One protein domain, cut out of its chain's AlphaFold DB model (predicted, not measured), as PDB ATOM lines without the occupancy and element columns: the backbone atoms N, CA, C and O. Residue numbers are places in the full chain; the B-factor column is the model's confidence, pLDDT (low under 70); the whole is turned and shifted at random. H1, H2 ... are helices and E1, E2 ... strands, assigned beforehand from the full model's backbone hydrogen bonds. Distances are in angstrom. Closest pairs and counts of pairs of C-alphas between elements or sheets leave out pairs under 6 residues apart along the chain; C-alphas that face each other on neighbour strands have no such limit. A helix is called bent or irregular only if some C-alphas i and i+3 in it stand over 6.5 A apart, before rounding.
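Overview. This is residues 8 to 128 of the 438 residues of an uncharacterized protein of Acinetobacter sp. CAG:196_36_41 (UniProt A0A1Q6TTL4). A long bent helix, H3, joins a cluster of short elements to an arm: its first part, H3a, is the core of the cluster, with H1, H2, H4 and the hairpin of E1 and E2 packed round it and H5 packed on H4. Its second part, H3b, runs side by side with the two-stranded ribbon of E3 and E4, and together these make the arm. The printed part has 121 residues, with five named helices and four named strands in the order E1 E2 H1 H2 H3 E3 H4 H5 E4; the class is mixed, and both two-stranded sheets are antiparallel. The whole is only just loose, close to compact, with a radius of gyration of the C-alphas of 16.7 A, and spans 57 by 30 by 23 A.

Arrangement. E1, residues 8 to 13, and E2, residues 16 to 21, form an antiparallel hairpin; N 10 and O 18 are 2.8 A apart, within hydrogen-bond range. H3, residues 42 to 75, was assigned as one helix by its hydrogen bonds but is bent, with C-alphas 62 and 65 7.2 A apart; its arms H3a, residues 42 to 62, and H3b, residues 65 to 75, stand at a steep tilt of 56 degrees. The closest C-alphas of E2 and H3a are those of Val 20 and Ala 47, 4.2 A apart. H1, residues 22 to 27, touches H3a at a steep tilt of 50 degrees, the same way, closest at the C-alphas of Leu 25 and Thr 51, 6.1 A. H2, residues 33 to 36, touches H3a, closest at the C-alphas of Ala 35 and Arg 45, 4.3 A. E3, residues 81 to 88, and E4, residues 121 to 127, are antiparallel neighbours at 169 degrees; N 85 and O 124 are 2.9 A apart, within hydrogen-bond range. The closest C-alphas of H3b and E3 are those of Lys 68 and Asn 86, 6.1 A apart. H4, residues 91 to 103, touches H3a at a steep tilt of 56 degrees, opposite ways, closest at the C-alphas of Ala 53 and Pro 91, 4.8 A. H5, residues 110 to 116, touches H4, about perpendicular at 87 degrees, closest at the C-alphas of Leu 98 and Ala 113, 6.5 A. Every O i to N i+4 pair is within hydrogen-bond range in H1, H3a, H3b and H5, and 7 of 9 are in H4; H2 is too short for such a pair.

Along the chain. E1 begins at C-alpha 8, (-31.618, -40.518, 11.434). H3a measures 30.3 A, H3b 15.5 A, E3 20.9 A, H4 18.3 A and E4 19.5 A from first to last C-alpha. E4 ends at C-alpha 127, (-55.883, -5.564, 16.420).

Size, cuts and confidence. The two C-alphas farthest apart, those of Gln 39 and Asn 79, are 57.6 A apart. The printed part has no cut; the link from H4 to H5 is short, and the other links are tight. No printed residue is under 70 in pLDDT.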
ATOM      1  N   LYS A   8     -30.700 -40.826  12.538       94.06
ATOM      2  CA  LYS A   8     -31.618 -40.518  11.434       94.06
ATOM      3  C   LYS A   8     -31.738 -39.021  11.240       94.06
ATOM      4  O   LYS A   8     -31.490 -38.247  12.162       94.06
ATOM      5  N   LYS A   9     -32.158 -38.598  10.057       92.06
ATOM      6  CA  LYS A   9     -32.485 -37.204   9.773       92.06
ATOM      7  C   LYS A   9     -33.997 -37.028   9.836       92.06
ATOM      8  O   LYS A   9     -34.724 -37.605   9.040       92.06
ATOM      9  N   PHE A  10     -34.487 -36.244  10.791       90.94
ATOM     10  CA  PHE A  10     -35.893 -35.859  10.855       90.94
ATOM     11  C   PHE A  10     -36.136 -34.640   9.970       90.94
ATOM     12  O   PHE A  10     -35.613 -33.560  10.254       90.94
ATOM     13  N   ILE A  11     -36.937 -34.804   8.921       87.31
ATOM     14  CA  ILE A  11     -37.318 -33.733   8.002       87.31
ATOM     15  C   ILE A  11     -38.635 -33.127   8.493       87.31
ATOM     16  O   ILE A  11     -39.712 -33.677   8.274       87.31
ATOM     17  N   GLN A  12     -38.553 -31.988   9.188       81.25
ATOM     18  CA  GLN A  12     -39.739 -31.304   9.723       81.25
ATOM     19  C   GLN A  12     -40.450 -30.468   8.653       81.25
ATOM     20  O   GLN A  12     -41.673 -30.326   8.649       81.25
ATOM     21  N   LYS A  13     -39.663 -29.829   7.792       77.00
ATOM     22  CA  LYS A  13     -40.132 -28.989   6.694       77.00
ATOM     23  C   LYS A  13     -39.368 -29.396   5.443       77.00
ATOM     24  O   LYS A  13     -38.235 -29.862   5.583       77.00
ATOM     25  N   PRO A  14     -39.929 -29.155   4.249       73.00
ATOM     26  CA  PRO A  14     -39.182 -29.313   3.013       73.00
ATOM     27  C   PRO A  14     -37.803 -28.661   3.145       73.00
ATOM     28  O   PRO A  14     -37.698 -27.527   3.618       73.00
ATOM     29  N   GLU A  15     -36.761 -29.416   2.795       71.94
ATOM     30  CA  GLU A  15     -35.361 -28.963   2.758       71.94
ATOM     31  C   GLU A  15     -34.719 -28.634   4.122       71.94
ATOM     32  O   GLU A  15     -33.543 -28.271   4.178       71.94
ATOM     33  N   LEU A  16     -35.437 -28.797   5.241       77.75
ATOM     34  CA  LEU A  16     -34.923 -28.550   6.589       77.75
ATOM     35  C   LEU A  16     -35.075 -29.795   7.458       77.75
ATOM     36  O   LEU A  16     -36.176 -30.172   7.871       77.75
ATOM     37  N   GLY A  17     -33.929 -30.390   7.783       82.31
ATOM     38  CA  GLY A  17     -33.843 -31.555   8.648       82.31
ATOM     39  C   GLY A  17     -32.959 -31.335   9.865       82.31
ATOM     40  O   GLY A  17     -32.102 -30.450   9.876       82.31
ATOM     41  N   LEU A  18     -33.152 -32.174  10.875       88.88
ATOM     42  CA  LEU A  18     -32.263 -32.269  12.026       88.88
ATOM     43  C   LEU A  18     -31.841 -33.718  12.246       88.88
ATOM     44  O   LEU A  18     -32.654 -34.632  12.132       88.88
ATOM     45  N   ASN A  19     -30.573 -33.930  12.574       92.62
ATOM     46  CA  ASN A  19     -30.098 -35.262  12.927       92.62
ATOM     47  C   ASN A  19     -30.593 -35.613  14.333       92.62
ATOM     48  O   ASN A  19     -30.443 -34.808  15.249       92.62
ATOM     49  N   VAL A  20     -31.153 -36.807  14.496       93.88
ATOM     50  CA  VAL A  20     -31.625 -37.372  15.760       93.88
ATOM     51  C   VAL A  20     -30.866 -38.655  16.076       93.88
ATOM     52  O   VAL A  20     -30.564 -39.437  15.179       93.88
ATOM     53  N   ASN A  21     -30.593 -38.893  17.352       94.56
ATOM     54  CA  ASN A  21     -30.233 -40.200  17.884       94.56
ATOM     55  C   ASN A  21     -31.515 -41.039  17.941       94.56
ATOM     56  O   ASN A  21     -32.326 -40.925  18.863       94.56
ATOM     57  N   PHE A  22     -31.722 -41.851  16.912       93.69
ATOM     58  CA  PHE A  22     -32.931 -42.637  16.729       93.69
ATOM     59  C   PHE A  22     -33.056 -43.762  17.764       93.69
ATOM     60  O   PHE A  22     -34.164 -44.073  18.201       93.69
ATOM     61  N   THR A  23     -31.932 -44.310  18.235       92.31
ATOM     62  CA  THR A  23     -31.908 -45.287  19.336       92.31
ATOM     63  C   THR A  23     -32.463 -44.670  20.618       92.31
ATOM     64  O   THR A  23     -33.359 -45.222  21.254       92.31
ATOM     65  N   ARG A  24     -31.997 -43.468  20.979       93.38
ATOM     66  CA  ARG A  24     -32.532 -42.748  22.141       93.38
ATOM     67  C   ARG A  24     -33.989 -42.351  21.929       93.38
ATOM     68  O   ARG A  24     -34.794 -42.523  22.841       93.38
ATOM     69  N   LEU A  25     -34.335 -41.853  20.743       93.19
ATOM     70  CA  LEU A  25     -35.698 -41.435  20.432       93.19
ATOM     71  C   LEU A  25     -36.705 -42.578  20.637       93.19
ATOM     72  O   LEU A  25     -37.704 -42.386  21.323       93.19
ATOM     73  N   THR A  26     -36.415 -43.759  20.087       91.94
ATOM     74  CA  THR A  26     -37.283 -44.949  20.174       91.94
ATOM     75  C   THR A  26     -37.372 -45.526  21.584       91.94
ATOM     76  O   THR A  26     -38.428 -46.019  21.966       91.94
ATOM     77  N   SER A  27     -36.319 -45.391  22.397       92.31
ATOM     78  CA  SER A  27     -36.365 -45.758  23.822       92.31
ATOM     79  C   SER A  27     -37.224 -44.820  24.685       92.31
ATOM     80  O   SER A  27     -37.484 -45.120  25.846       92.31
ATOM     81  N   GLY A  28     -37.602 -43.644  24.166       90.12
ATOM     82  CA  GLY A  28     -38.290 -42.601  24.934       90.12
ATOM     83  C   GLY A  28     -37.402 -41.864  25.946       90.12
ATOM     84  O   GLY A  28     -37.888 -40.979  26.652       90.12
ATOM     85  N   SER A  29     -36.104 -42.177  26.017       92.88
ATOM     86  CA  SER A  29     -35.197 -41.582  26.999       92.88
ATOM     87  C   SER A  29     -35.054 -40.065  26.824       92.88
ATOM     88  O   SER A  29     -34.768 -39.542  25.738       92.88
ATOM     89  N   LYS A  30     -35.212 -39.347  27.940       93.75
ATOM     90  CA  LYS A  30     -35.005 -37.896  28.063       93.75
ATOM     91  C   LYS A  30     -33.603 -37.538  28.582       93.75
ATOM     92  O   LYS A  30     -33.335 -36.367  28.837       93.75
ATOM     93  N   ASP A  31     -32.708 -38.516  28.712       91.38
ATOM     94  CA  ASP A  31     -31.341 -38.291  29.182       91.38
ATOM     95  C   ASP A  31     -30.534 -37.424  28.198       91.38
ATOM     96  O   ASP A  31     -30.495 -37.678  26.996       91.38
ATOM     97  N   MET A  32     -29.883 -36.384  28.719       91.75
ATOM     98  CA  MET A  32     -29.051 -35.454  27.953       91.75
ATOM     99  C   MET A  32     -27.547 -35.638  28.198       91.75
ATOM    100  O   MET A  32     -26.763 -34.832  27.700       91.75
ATOM    101  N   SER A  33     -27.127 -36.685  28.912       88.81
ATOM    102  CA  SER A  33     -25.730 -36.920  29.311       88.81
ATOM    103  C   SER A  33     -24.742 -36.818  28.143       88.81
ATOM    104  O   SER A  33     -23.776 -36.059  28.213       88.81
ATOM    105  N   ILE A  34     -25.016 -37.485  27.016       82.94
ATOM    106  CA  ILE A  34     -24.141 -37.447  25.828       82.94
ATOM    107  C   ILE A  34     -24.092 -36.044  25.211       82.94
ATOM    108  O   ILE A  34     -23.019 -35.566  24.848       82.94
ATOM    109  N   ALA A  35     -25.229 -35.345  25.126       82.12
ATOM    110  CA  ALA A  35     -25.300 -33.991  24.574       82.12
ATOM    111  C   ALA A  35     -24.470 -32.970  25.372       82.12
ATOM    112  O   ALA A  35     -24.028 -31.967  24.807       82.12
ATOM    113  N   LEU A  36     -24.266 -33.233  26.664       86.12
ATOM    114  CA  LEU A  36     -23.527 -32.383  27.595       86.12
ATOM    115  C   LEU A  36     -22.070 -32.836  27.791       86.12
ATOM    116  O   LEU A  36     -21.262 -32.069  28.305       86.12
ATOM    117  N   ALA A  37     -21.709 -34.045  27.358       86.31
ATOM    118  CA  ALA A  37     -20.370 -34.596  27.527       86.31
ATOM    119  C   ALA A  37     -19.355 -33.989  26.539       86.31
ATOM    120  O   ALA A  37     -19.441 -34.167  25.318       86.31
ATOM    121  N   GLU A  38     -18.319 -33.330  27.062       82.56
ATOM    122  CA  GLU A  38     -17.258 -32.704  26.255       82.56
ATOM    123  C   GLU A  38     -16.427 -33.717  25.453       82.56
ATOM    124  O   GLU A  38     -16.008 -33.426  24.330       82.56
ATOM    125  N   GLN A  39     -16.271 -34.935  25.973       83.88
ATOM    126  CA  GLN A  39     -15.502 -36.011  25.336       83.88
ATOM    127  C   GLN A  39     -16.259 -36.719  24.196       83.88
ATOM    128  O   GLN A  39     -15.657 -37.448  23.413       83.88
ATOM    129  N   SER A  40     -17.574 -36.503  24.067       83.94
ATOM    130  CA  SER A  40     -18.379 -37.140  23.014       83.94
ATOM    131  C   SER A  40     -18.084 -36.568  21.624       83.94
ATOM    132  O   SER A  40     -17.738 -35.395  21.464       83.94
ATOM    133  N   SER A  41     -18.284 -37.373  20.575       89.75
ATOM    134  CA  SER A  41     -18.126 -36.875  19.205       89.75
ATOM    135  C   SER A  41     -19.126 -35.746  18.907       89.75
ATOM    136  O   SER A  41     -20.272 -35.741  19.368       89.75
ATOM    137  N   ARG A  42     -18.714 -34.769  18.085       88.75
ATOM    138  CA  ARG A  42     -19.579 -33.639  17.690       88.75
ATOM    139  C   ARG A  42     -20.875 -34.108  17.022       88.75
ATOM    140  O   ARG A  42     -21.910 -33.468  17.193       88.75
ATOM    141  N   VAL A  43     -20.804 -35.191  16.250       89.31
ATOM    142  CA  VAL A  43     -21.943 -35.767  15.529       89.31
ATOM    143  C   VAL A  43     -22.952 -36.365  16.512       89.31
ATOM    144  O   VAL A  43     -24.132 -36.027  16.427       89.31
ATOM    145  N   MET A  44     -22.491 -37.147  17.495       90.19
ATOM    146  CA  MET A  44     -23.347 -37.715  18.545       90.19
ATOM    147  C   MET A  44     -24.026 -36.622  19.370       90.19
ATOM    148  O   MET A  44     -25.248 -36.624  19.496       90.19
ATOM    149  N   ARG A  45     -23.268 -35.610  19.822       90.69
ATOM    150  CA  ARG A  45     -23.840 -34.468  20.556       90.69
ATOM    151  C   ARG A  45     -24.945 -33.763  19.778       90.69
ATOM    152  O   ARG A  45     -25.997 -33.465  20.335       90.69
ATOM    153  N   LYS A  46     -24.723 -33.496  18.487       91.25
ATOM    154  CA  LYS A  46     -25.734 -32.860  17.631       91.25
ATOM    155  C   LYS A  46     -26.978 -33.732  17.468       91.25
ATOM    156  O   LYS A  46     -28.079 -33.194  17.521       91.25
ATOM    157  N   ALA A  47     -26.808 -35.043  17.300       93.19
ATOM    158  CA  ALA A  47     -27.914 -35.986  17.179       93.19
ATOM    159  C   ALA A  47     -28.742 -36.086  18.476       93.19
ATOM    160  O   ALA A  47     -29.973 -36.084  18.439       93.19
ATOM    161  N   ASP A  48     -28.100 -36.089  19.645       93.56
ATOM    162  CA  ASP A  48     -28.809 -36.091  20.927       93.56
ATOM    163  C   ASP A  48     -29.511 -34.769  21.229       93.56
ATOM    164  O   ASP A  48     -30.649 -34.769  21.705       93.56
ATOM    165  N   LEU A  49     -28.892 -33.634  20.895       94.19
ATOM    166  CA  LEU A  49     -29.571 -32.339  20.968       94.19
ATOM    167  C   LEU A  49     -30.761 -32.271  20.021       94.19
ATOM    168  O   LEU A  49     -31.811 -31.743  20.392       94.19
ATOM    169  N   GLY A  50     -30.618 -32.834  18.824       94.50
ATOM    170  CA  GLY A  50     -31.716 -32.947  17.885       94.50
ATOM    171  C   GLY A  50     -32.860 -33.809  18.414       94.50
ATOM    172  O   GLY A  50     -34.020 -33.421  18.301       94.50
ATOM    173  N   THR A  51     -32.544 -34.912  19.090       95.81
ATOM    174  CA  THR A  51     -33.533 -35.778  19.756       95.81
ATOM    175  C   THR A  51     -34.287 -35.030  20.847       95.81
ATOM    176  O   THR A  51     -35.516 -35.054  20.871       95.81
ATOM    177  N   THR A  52     -33.577 -34.289  21.705       96.00
ATOM    178  CA  THR A  52     -34.208 -33.433  22.720       96.00
ATOM    179  C   THR A  52     -35.107 -32.379  22.069       96.00
ATOM    180  O   THR A  52     -36.235 -32.170  22.511       96.00
ATOM    181  N   ALA A  53     -34.643 -31.728  20.997       95.56
ATOM    182  CA  ALA A  53     -35.427 -30.727  20.282       95.56
ATOM    183  C   ALA A  53     -36.698 -31.314  19.651       95.56
ATOM    184  O   ALA A  53     -37.746 -30.670  19.699       95.56
ATOM    185  N   TYR A  54     -36.610 -32.528  19.096       95.62
ATOM    186  CA  TYR A  54     -37.750 -33.283  18.585       95.62
ATOM    187  C   TYR A  54     -38.759 -33.581  19.698       95.62
ATOM    188  O   TYR A  54     -39.905 -33.157  19.605       95.62
ATOM    189  N   GLN A  55     -38.313 -34.218  20.785       95.69
ATOM    190  CA  GLN A  55     -39.171 -34.594  21.913       95.69
ATOM    191  C   GLN A  55     -39.877 -33.377  22.531       95.69
ATOM    192  O   GLN A  55     -41.067 -33.445  22.819       95.69
ATOM    193  N   ILE A  56     -39.171 -32.253  22.712       95.88
ATOM    194  CA  ILE A  56     -39.789 -31.004  23.189       95.88
ATOM    195  C   ILE A  56     -40.819 -30.488  22.173       95.88
ATOM    196  O   ILE A  56     -41.895 -30.055  22.569       95.88
ATOM    197  N   GLY A  57     -40.513 -30.521  20.873       94.81
ATOM    198  CA  GLY A  57     -41.447 -30.087  19.830       94.81
ATOM    199  C   GLY A  57     -42.747 -30.897  19.810       94.81
ATOM    200  O   GLY A  57     -43.823 -30.310  19.694       94.81
ATOM    201  N   GLU A  58     -42.658 -32.214  19.990       93.81
ATOM    202  CA  GLU A  58     -43.826 -33.094  20.114       93.81
ATOM    203  C   GLU A  58     -44.628 -32.780  21.383       93.81
ATOM    204  O   GLU A  58     -45.849 -32.631  21.328       93.81
ATOM    205  N   GLU A  59     -43.951 -32.575  22.519       94.56
ATOM    206  CA  GLU A  59     -44.615 -32.207  23.772       94.56
ATOM    207  C   GLU A  59     -45.372 -30.872  23.635       94.56
ATOM    208  O   GLU A  59     -46.541 -30.771  24.013       94.56
ATOM    209  N   LEU A  60     -44.753 -29.858  23.025       95.50
ATOM    210  CA  LEU A  60     -45.396 -28.569  22.757       95.50
ATOM    211  C   LEU A  60     -46.575 -28.697  21.786       95.50
ATOM    212  O   LEU A  60     -47.592 -28.032  21.976       95.50
ATOM    213  N   THR A  61     -46.460 -29.555  20.770       94.81
ATOM    214  CA  THR A  61     -47.540 -29.819  19.807       94.81
ATOM    215  C   THR A  61     -48.727 -30.504  20.481       94.81
ATOM    216  O   THR A  61     -49.864 -30.113  20.237       94.81
ATOM    217  N   SER A  62     -48.486 -31.444  21.399       95.25
ATOM    218  CA  SER A  62     -49.557 -32.096  22.167       95.25
ATOM    219  C   SER A  62     -50.309 -31.124  23.089       95.25
ATOM    220  O   SER A  62     -51.526 -31.208  23.229       95.25
ATOM    221  N   LYS A  63     -49.602 -30.144  23.672       94.94
ATOM    222  CA  LYS A  63     -50.165 -29.120  24.573       94.94
ATOM    223  C   LYS A  63     -50.791 -27.929  23.833       94.94
ATOM    224  O   LYS A  63     -51.467 -27.105  24.454       94.94
ATOM    225  N   PHE A  64     -50.568 -27.823  22.524       96.81
ATOM    226  CA  PHE A  64     -50.986 -26.686  21.705       96.81
ATOM    227  C   PHE A  64     -52.506 -26.465  21.633       96.81
ATOM    228  O   PHE A  64     -52.906 -25.310  21.778       96.81
ATOM    229  N   PRO A  65     -53.371 -27.487  21.450       97.88
ATOM    230  CA  PRO A  65     -54.815 -27.264  21.319       97.88
ATOM    231  C   PRO A  65     -55.429 -26.543  22.525       97.88
ATOM    232  O   PRO A  65     -56.226 -25.620  22.355       97.88
ATOM    233  N   HIS A  66     -54.999 -26.901  23.737       97.31
ATOM    234  CA  HIS A  66     -55.435 -26.247  24.973       97.31
ATOM    235  C   HIS A  66     -54.947 -24.798  25.051       97.31
ATOM    236  O   HIS A  66     -55.741 -23.887  25.250       97.31
ATOM    237  N   ALA A  67     -53.649 -24.572  24.821       96.94
ATOM    238  CA  ALA A  67     -53.057 -23.233  24.840       96.94
ATOM    239  C   ALA A  67     -53.704 -22.293  23.807       96.94
ATOM    240  O   ALA A  67     -53.969 -21.130  24.103       96.94
ATOM    241  N   LYS A  68     -54.005 -22.813  22.609       97.69
ATOM    242  CA  LYS A  68     -54.754 -22.105  21.568       97.69
ATOM    243  C   LYS A  68     -56.155 -21.731  22.055       97.69
ATOM    244  O   LYS A  68     -56.532 -20.573  21.938       97.69
ATOM    245  N   THR A  69     -56.897 -22.698  22.599       98.19
ATOM    246  CA  THR A  69     -58.272 -22.488  23.083       98.19
ATOM    247  C   THR A  69     -58.317 -21.419  24.169       98.19
ATOM    248  O   THR A  69     -59.133 -20.513  24.087       98.19
ATOM    249  N   GLN A  70     -57.378 -21.449  25.118       98.12
ATOM    250  CA  GLN A  70     -57.273 -20.433  26.164       98.12
ATOM    251  C   GLN A  70     -57.103 -19.017  25.582       98.12
ATOM    252  O   GLN A  70     -57.807 -18.092  25.973       98.12
ATOM    253  N   VAL A  71     -56.192 -18.830  24.619       98.19
ATOM    254  CA  VAL A  71     -55.971 -17.516  23.981       98.19
ATOM    255  C   VAL A  71     -57.196 -17.069  23.185       98.19
ATOM    256  O   VAL A  71     -57.552 -15.891  23.218       98.19
ATOM    257  N   ASP A  72     -57.847 -17.997  22.483       97.94
ATOM    258  CA  ASP A  72     -59.054 -17.705  21.714       97.94
ATOM    259  C   ASP A  72     -60.238 -17.349  22.632       97.94
ATOM    260  O   ASP A  72     -60.997 -16.444  22.300       97.94
ATOM    261  N   ASN A  73     -60.363 -17.968  23.810       97.81
ATOM    262  CA  ASN A  73     -61.365 -17.594  24.812       97.81
ATOM    263  C   ASN A  73     -61.133 -16.163  25.320       97.81
ATOM    264  O   ASN A  73     -62.068 -15.361  25.357       97.81
ATOM    265  N   ILE A  74     -59.878 -15.821  25.646       98.19
ATOM    266  CA  ILE A  74     -59.526 -14.501  26.191       98.19
ATOM    267  C   ILE A  74     -59.723 -13.388  25.152       98.19
ATOM    268  O   ILE A  74     -60.235 -12.327  25.487       98.19
ATOM    269  N   PHE A  75     -59.314 -13.586  23.895       98.50
ATOM    270  CA  PHE A  75     -59.250 -12.481  22.920       98.50
ATOM    271  C   PHE A  75     -60.137 -12.656  21.683       98.50
ATOM    272  O   PHE A  75     -60.366 -11.690  20.958       98.50
ATOM    273  N   GLY A  76     -60.610 -13.868  21.393       97.38
ATOM    274  CA  GLY A  76     -61.298 -14.195  20.139       97.38
ATOM    275  C   GLY A  76     -62.695 -13.589  20.014       97.38
ATOM    276  O   GLY A  76     -63.179 -13.407  18.901       97.38
ATOM    277  N   HIS A  77     -63.317 -13.229  21.135       96.06
ATOM    278  CA  HIS A  77     -64.631 -12.586  21.170       96.06
ATOM    279  C   HIS A  77     -64.567 -11.057  20.965       96.06
ATOM    280  O   HIS A  77     -65.601 -10.398  20.847       96.06
ATOM    281  N   LEU A  78     -63.366 -10.471  20.931       97.94
ATOM    282  CA  LEU A  78     -63.184  -9.023  20.906       97.94
ATOM    283  C   LEU A  78     -63.392  -8.444  19.505       97.94
ATOM    284  O   LEU A  78     -62.673  -8.762  18.557       97.94
ATOM    285  N   ASN A  79     -64.304  -7.479  19.393       96.50
ATOM    286  CA  ASN A  79     -64.568  -6.771  18.138       96.50
ATOM    287  C   ASN A  79     -63.341  -6.028  17.597       96.50
ATOM    288  O   ASN A  79     -63.244  -5.828  16.383       96.50
ATOM    289  N   SER A  80     -62.417  -5.612  18.468       96.50
ATOM    290  CA  SER A  80     -61.166  -4.965  18.075       96.50
ATOM    291  C   SER A  80     -60.106  -5.939  17.557       96.50
ATOM    292  O   SER A  80     -59.054  -5.476  17.134       96.50
ATOM    293  N   VAL A  81     -60.320  -7.255  17.612       98.12
ATOM    294  CA  VAL A  81     -59.372  -8.256  17.105       98.12
ATOM    295  C   VAL A  81     -59.783  -8.659  15.690       98.12
ATOM    296  O   VAL A  81     -60.924  -9.017  15.417       98.12
ATOM    297  N   GLU A  82     -58.849  -8.537  14.751       96.69
ATOM    298  CA  GLU A  82     -59.018  -8.960  13.359       96.69
ATOM    299  C   GLU A  82     -58.717 -10.448  13.204       96.69
ATOM    300  O   GLU A  82     -59.420 -11.169  12.499       96.69
ATOM    301  N   LYS A  83     -57.638 -10.906  13.847       97.00
ATOM    302  CA  LYS A  83     -57.133 -12.266  13.691       97.00
ATOM    303  C   LYS A  83     -56.282 -12.672  14.882       97.00
ATOM    304  O   LYS A  83     -55.462 -11.891  15.358       97.00
ATOM    305  N   ILE A  84     -56.392 -13.937  15.273       97.81
ATOM    306  CA  ILE A  84     -55.434 -14.589  16.164       97.81
ATOM    307  C   ILE A  84     -54.679 -15.648  15.361       97.81
ATOM    308  O   ILE A  84     -55.272 -16.444  14.632       97.81
ATOM    309  N   THR A  85     -53.351 -15.648  15.459       95.75
ATOM    310  CA  THR A  85     -52.516 -16.723  14.904       95.75
ATOM    311  C   THR A  85     -51.767 -17.410  16.023       95.75
ATOM    312  O   THR A  85     -51.030 -16.764  16.758       95.75
ATOM    313  N   ASN A  86     -51.941 -18.722  16.137       95.19
ATOM    314  CA  ASN A  86     -51.328 -19.540  17.174       95.19
ATOM    315  C   ASN A  86     -50.449 -20.602  16.505       95.19
ATOM    316  O   ASN A  86     -50.847 -21.182  15.494       95.19
ATOM    317  N   ARG A  87     -49.260 -20.873  17.050       93.81
ATOM    318  CA  ARG A  87     -48.406 -21.975  16.587       93.81
ATOM    319  C   ARG A  87     -47.532 -22.549  17.705       93.81
ATOM    320  O   ARG A  87     -46.955 -21.770  18.468       93.81
ATOM    321  N   PRO A  88     -47.337 -23.876  17.765       94.62
ATOM    322  CA  PRO A  88     -46.277 -24.449  18.577       94.62
ATOM    323  C   PRO A  88     -44.913 -24.202  17.925       94.62
ATOM    324  O   PRO A  88     -44.775 -24.027  16.706       94.62
ATOM    325  N   LYS A  89     -43.870 -24.189  18.748       91.25
ATOM    326  CA  LYS A  89     -42.492 -24.069  18.288       91.25
ATOM    327  C   LYS A  89     -41.994 -25.408  17.744       91.25
ATOM    328  O   LYS A  89     -42.094 -26.433  18.402       91.25
ATOM    329  N   GLY A  90     -41.424 -25.389  16.539       89.56
ATOM    330  CA  GLY A  90     -40.905 -26.594  15.886       89.56
ATOM    331  C   GLY A  90     -39.485 -26.988  16.329       89.56
ATOM    332  O   GLY A  90     -38.698 -26.089  16.656       89.56
ATOM    333  N   PRO A  91     -39.104 -28.282  16.245       90.75
ATOM    334  CA  PRO A  91     -37.768 -28.783  16.583       90.75
ATOM    335  C   PRO A  91     -36.594 -28.013  15.964       90.75
ATOM    336  O   PRO A  91     -35.621 -27.724  16.660       90.75
ATOM    337  N   ILE A  92     -36.699 -27.572  14.702       85.56
ATOM    338  CA  ILE A  92     -35.641 -26.777  14.044       85.56
ATOM    339  C   ILE A  92     -35.405 -25.432  14.748       85.56
ATOM    340  O   ILE A  92     -34.281 -24.943  14.830       85.56
ATOM    341  N   SER A  93     -36.454 -24.813  15.294       84.94
ATOM    342  CA  SER A  93     -36.291 -23.581  16.069       84.94
ATOM    343  C   SER A  93     -35.795 -23.865  17.488       84.94
ATOM    344  O   SER A  93     -35.056 -23.049  18.040       84.94
ATOM    345  N   ILE A  94     -36.177 -25.006  18.065       92.31
ATOM    346  CA  ILE A  94     -35.786 -25.415  19.417       92.31
ATOM    347  C   ILE A  94     -34.284 -25.707  19.482       92.31
ATOM    348  O   ILE A  94     -33.623 -25.170  20.368       92.31
ATOM    349  N   ILE A  95     -33.718 -26.460  18.530       90.94
ATOM    350  CA  ILE A  95     -32.303 -26.876  18.584       90.94
ATOM    351  C   ILE A  95     -31.343 -25.681  18.696       90.94
ATOM    352  O   ILE A  95     -30.474 -25.677  19.563       90.94
ATOM    353  N   THR A  96     -31.576 -24.604  17.936       86.44
ATOM    354  CA  THR A  96     -30.751 -23.379  18.011       86.44
ATOM    355  C   THR A  96     -30.809 -22.704  19.386       86.44
ATOM    356  O   THR A  96     -29.830 -22.110  19.846       86.44
ATOM    357  N   LYS A  97     -31.949 -22.802  20.086       89.75
ATOM    358  CA  LYS A  97     -32.083 -22.305  21.459       89.75
ATOM    359  C   LYS A  97     -31.374 -23.214  22.453       89.75
ATOM    360  O   LYS A  97     -30.734 -22.683  23.357       89.75
ATOM    361  N   LEU A  98     -31.458 -24.532  22.279       92.81
ATOM    362  CA  LEU A  98     -30.762 -25.491  23.137       92.81
ATOM    363  C   LEU A  98     -29.245 -25.306  23.054       92.81
ATOM    364  O   LEU A  98     -28.604 -25.145  24.088       92.81
ATOM    365  N   GLU A  99     -28.687 -25.215  21.844       90.12
ATOM    366  CA  GLU A  99     -27.252 -24.968  21.629       90.12
ATOM    367  C   GLU A  99     -26.785 -23.699  22.357       90.12
ATOM    368  O   GLU A  99     -25.781 -23.700  23.072       90.12
ATOM    369  N   ARG A 100     -27.554 -22.611  22.233       89.12
ATOM    370  CA  ARG A 100     -27.265 -21.355  22.932       89.12
ATOM    371  C   ARG A 100     -27.386 -21.489  24.450       89.12
ATOM    372  O   ARG A 100     -26.558 -20.933  25.165       89.12
ATOM    373  N   GLY A 101     -28.416 -22.174  24.944       91.00
ATOM    374  CA  GLY A 101     -28.653 -22.359  26.374       91.00
ATOM    375  C   GLY A 101     -27.557 -23.182  27.048       91.00
ATOM    376  O   GLY A 101     -27.095 -22.800  28.120       91.00
ATOM    377  N   ILE A 102     -27.077 -24.232  26.380       91.19
ATOM    378  CA  ILE A 102     -25.953 -25.058  26.843       91.19
ATOM    379  C   ILE A 102     -24.663 -24.243  26.866       91.19
ATOM    380  O   ILE A 102     -23.987 -24.209  27.888       91.19
ATOM    381  N   LYS A 103     -24.365 -23.488  25.797       89.50
ATOM    382  CA  LYS A 103     -23.191 -22.595  25.764       89.50
ATOM    383  C   LYS A 103     -23.208 -21.553  26.893       89.50
ATOM    384  O   LYS A 103     -22.157 -21.100  27.328       89.50
ATOM    385  N   GLN A 104     -24.394 -21.153  27.350       90.75
ATOM    386  CA  GLN A 104     -24.578 -20.219  28.464       90.75
ATOM    387  C   GLN A 104     -24.593 -20.896  29.846       90.75
ATOM    388  O   GLN A 104     -24.814 -20.198  30.832       90.75
ATOM    389  N   GLY A 105     -24.444 -22.222  29.934       91.75
ATOM    390  CA  GLY A 105     -24.545 -22.972  31.191       91.75
ATOM    391  C   GLY A 105     -25.952 -22.991  31.802       91.75
ATOM    392  O   GLY A 105     -26.107 -23.241  32.991       91.75
ATOM    393  N   LYS A 106     -26.996 -22.695  31.015       93.56
ATOM    394  CA  LYS A 106     -28.390 -22.585  31.493       93.56
ATOM    395  C   LYS A 106     -29.205 -23.868  31.341       93.56
ATOM    396  O   LYS A 106     -30.346 -23.913  31.793       93.56
ATOM    397  N   ILE A 107     -28.655 -24.869  30.660       94.38
ATOM    398  CA  ILE A 107     -29.306 -26.151  30.387       94.38
ATOM    399  C   ILE A 107     -28.353 -27.260  30.813       94.38
ATOM    400  O   ILE A 107     -27.230 -27.325  30.322       94.38
ATOM    401  N   ASN A 108     -28.831 -28.132  31.695       93.06
ATOM    402  CA  ASN A 108     -28.102 -29.303  32.191       93.06
ATOM    403  C   ASN A 108     -28.969 -30.575  32.233       93.06
ATOM    404  O   ASN A 108     -28.516 -31.627  32.664       93.06
ATOM    405  N   SER A 109     -30.229 -30.474  31.818       94.44
ATOM    406  CA  SER A 109     -31.234 -31.532  31.910       94.44
ATOM    407  C   SER A 109     -32.376 -31.252  30.938       94.44
ATOM    408  O   SER A 109     -32.534 -30.127  30.453       94.44
ATOM    409  N   TYR A 110     -33.218 -32.256  30.692       94.50
ATOM    410  CA  TYR A 110     -34.412 -32.092  29.866       94.50
ATOM    411  C   TYR A 110     -35.370 -31.026  30.418       94.50
ATOM    412  O   TYR A 110     -35.859 -30.182  29.671       94.50
ATOM    413  N   ASP A 111     -35.594 -30.999  31.733       92.62
ATOM    414  CA  ASP A 111     -36.528 -30.049  32.349       92.62
ATOM    415  C   ASP A 111     -36.032 -28.605  32.262       92.62
ATOM    416  O   ASP A 111     -36.810 -27.683  31.994       92.62
ATOM    417  N   THR A 112     -34.726 -28.386  32.451       94.00
ATOM    418  CA  THR A 112     -34.129 -27.059  32.239       94.00
ATOM    419  C   THR A 112     -34.167 -26.666  30.765       94.00
ATOM    420  O   THR A 112     -34.466 -25.509  30.470       94.00
ATOM    421  N   ALA A 113     -33.976 -27.614  29.838       94.31
ATOM    422  CA  ALA A 113     -34.146 -27.388  28.405       94.31
ATOM    423  C   ALA A 113     -35.580 -26.955  28.059       94.31
ATOM    424  O   ALA A 113     -35.759 -25.925  27.411       94.31
ATOM    425  N   LEU A 114     -36.597 -27.679  28.540       92.69
ATOM    426  CA  LEU A 114     -38.007 -27.357  28.311       92.69
ATOM    427  C   LEU A 114     -38.366 -25.974  28.873       92.69
ATOM    428  O   LEU A 114     -38.930 -25.146  28.160       92.69
ATOM    429  N   LYS A 115     -37.964 -25.669  30.115       90.44
ATOM    430  CA  LYS A 115     -38.180 -24.345  30.732       90.44
ATOM    431  C   LYS A 115     -37.458 -23.221  29.982       90.44
ATOM    432  O   LYS A 115     -37.958 -22.091  29.954       90.44
ATOM    433  N   TYR A 116     -36.297 -23.514  29.389       92.00
ATOM    434  CA  TYR A 116     -35.526 -22.566  28.584       92.00
ATOM    435  C   TYR A 116     -36.224 -22.218  27.261       92.00
ATOM    436  O   TYR A 116     -36.046 -21.110  26.740       92.00
ATOM    437  N   ILE A 117     -37.076 -23.108  26.738       91.12
ATOM    438  CA  ILE A 117     -38.011 -22.797  25.649       91.12
ATOM    439  C   ILE A 117     -39.183 -21.982  26.225       91.12
ATOM    440  O   ILE A 117     -40.302 -22.451  26.393       91.12
ATOM    441  N   GLY A 118     -38.900 -20.723  26.571       86.19
ATOM    442  CA  GLY A 118     -39.844 -19.797  27.212       86.19
ATOM    443  C   GLY A 118     -40.942 -19.220  26.308       86.19
ATOM    444  O   GLY A 118     -41.667 -18.343  26.756       86.19
ATOM    445  N   ASP A 119     -41.025 -19.669  25.055       90.62
ATOM    446  CA  ASP A 119     -41.958 -19.249  23.995       90.62
ATOM    447  C   ASP A 119     -42.449 -20.476  23.194       90.62
ATOM    448  O   ASP A 119     -42.447 -20.492  21.957       90.62
ATOM    449  N   GLY A 120     -42.767 -21.557  23.913       92.44
ATOM    450  CA  GLY A 120     -43.127 -22.853  23.340       92.44
ATOM    451  C   GLY A 120     -44.383 -22.804  22.470       92.44
ATOM    452  O   GLY A 120     -44.401 -23.407  21.397       92.44
ATOM    453  N   VAL A 121     -45.391 -22.033  22.884       95.06
ATOM    454  CA  VAL A 121     -46.555 -21.681  22.056       95.06
ATOM    455  C   VAL A 121     -46.530 -20.183  21.772       95.06
ATOM    456  O   VAL A 121     -46.549 -19.369  22.686       95.06
ATOM    457  N   GLY A 122     -46.445 -19.812  20.496       95.75
ATOM    458  CA  GLY A 122     -46.483 -18.417  20.068       95.75
ATOM    459  C   GLY A 122     -47.874 -18.035  19.577       95.75
ATOM    460  O   GLY A 122     -48.413 -18.710  18.697       95.75
ATOM    461  N   SER A 123     -48.397 -16.926  20.084       97.31
ATOM    462  CA  SER A 123     -49.707 -16.377  19.747       97.31
ATOM    463  C   SER A 123     -49.574 -14.914  19.343       97.31
ATOM    464  O   SER A 123     -48.973 -14.116  20.061       97.31
ATOM    465  N   ARG A 124     -50.131 -14.537  18.191       97.06
ATOM    466  CA  ARG A 124     -50.227 -13.137  17.760       97.06
ATOM    467  C   ARG A 124     -51.683 -12.718  17.708       97.06
ATOM    468  O   ARG A 124     -52.458 -13.342  16.986       97.06
ATOM    469  N   ILE A 125     -52.009 -11.663  18.441       98.44
ATOM    470  CA  ILE A 125     -53.308 -11.008  18.492       98.44
ATOM    471  C   ILE A 125     -53.206  -9.766  17.605       98.44
ATOM    472  O   ILE A 125     -52.480  -8.822  17.928       98.44
ATOM    473  N   ILE A 126     -53.889  -9.795  16.462       98.00
ATOM    474  CA  ILE A 126     -53.879  -8.708  15.482       98.00
ATOM    475  C   ILE A 126     -55.078  -7.800  15.735       98.00
ATOM    476  O   ILE A 126     -56.217  -8.240  15.583       98.00
ATOM    477  N   THR A 127     -54.836  -6.553  16.135       97.62
ATOM    478  CA  THR A 127     -55.883  -5.564  16.420       97.62
ATOM    479  C   THR A 127     -56.282  -4.794  15.167       97.62
ATOM    480  O   THR A 127     -55.443  -4.462  14.337       97.62
ATOM    481  N   LYS A 128     -57.572  -4.488  15.026       98.00
ATOM    482  CA  LYS A 128     -58.111  -3.737  13.891       98.00
ATOM    483  C   LYS A 128     -57.618  -2.286  13.911       98.00
ATOM    484  O   LYS A 128     -57.665  -1.658  14.970       98.00
TER     485      LYS A 128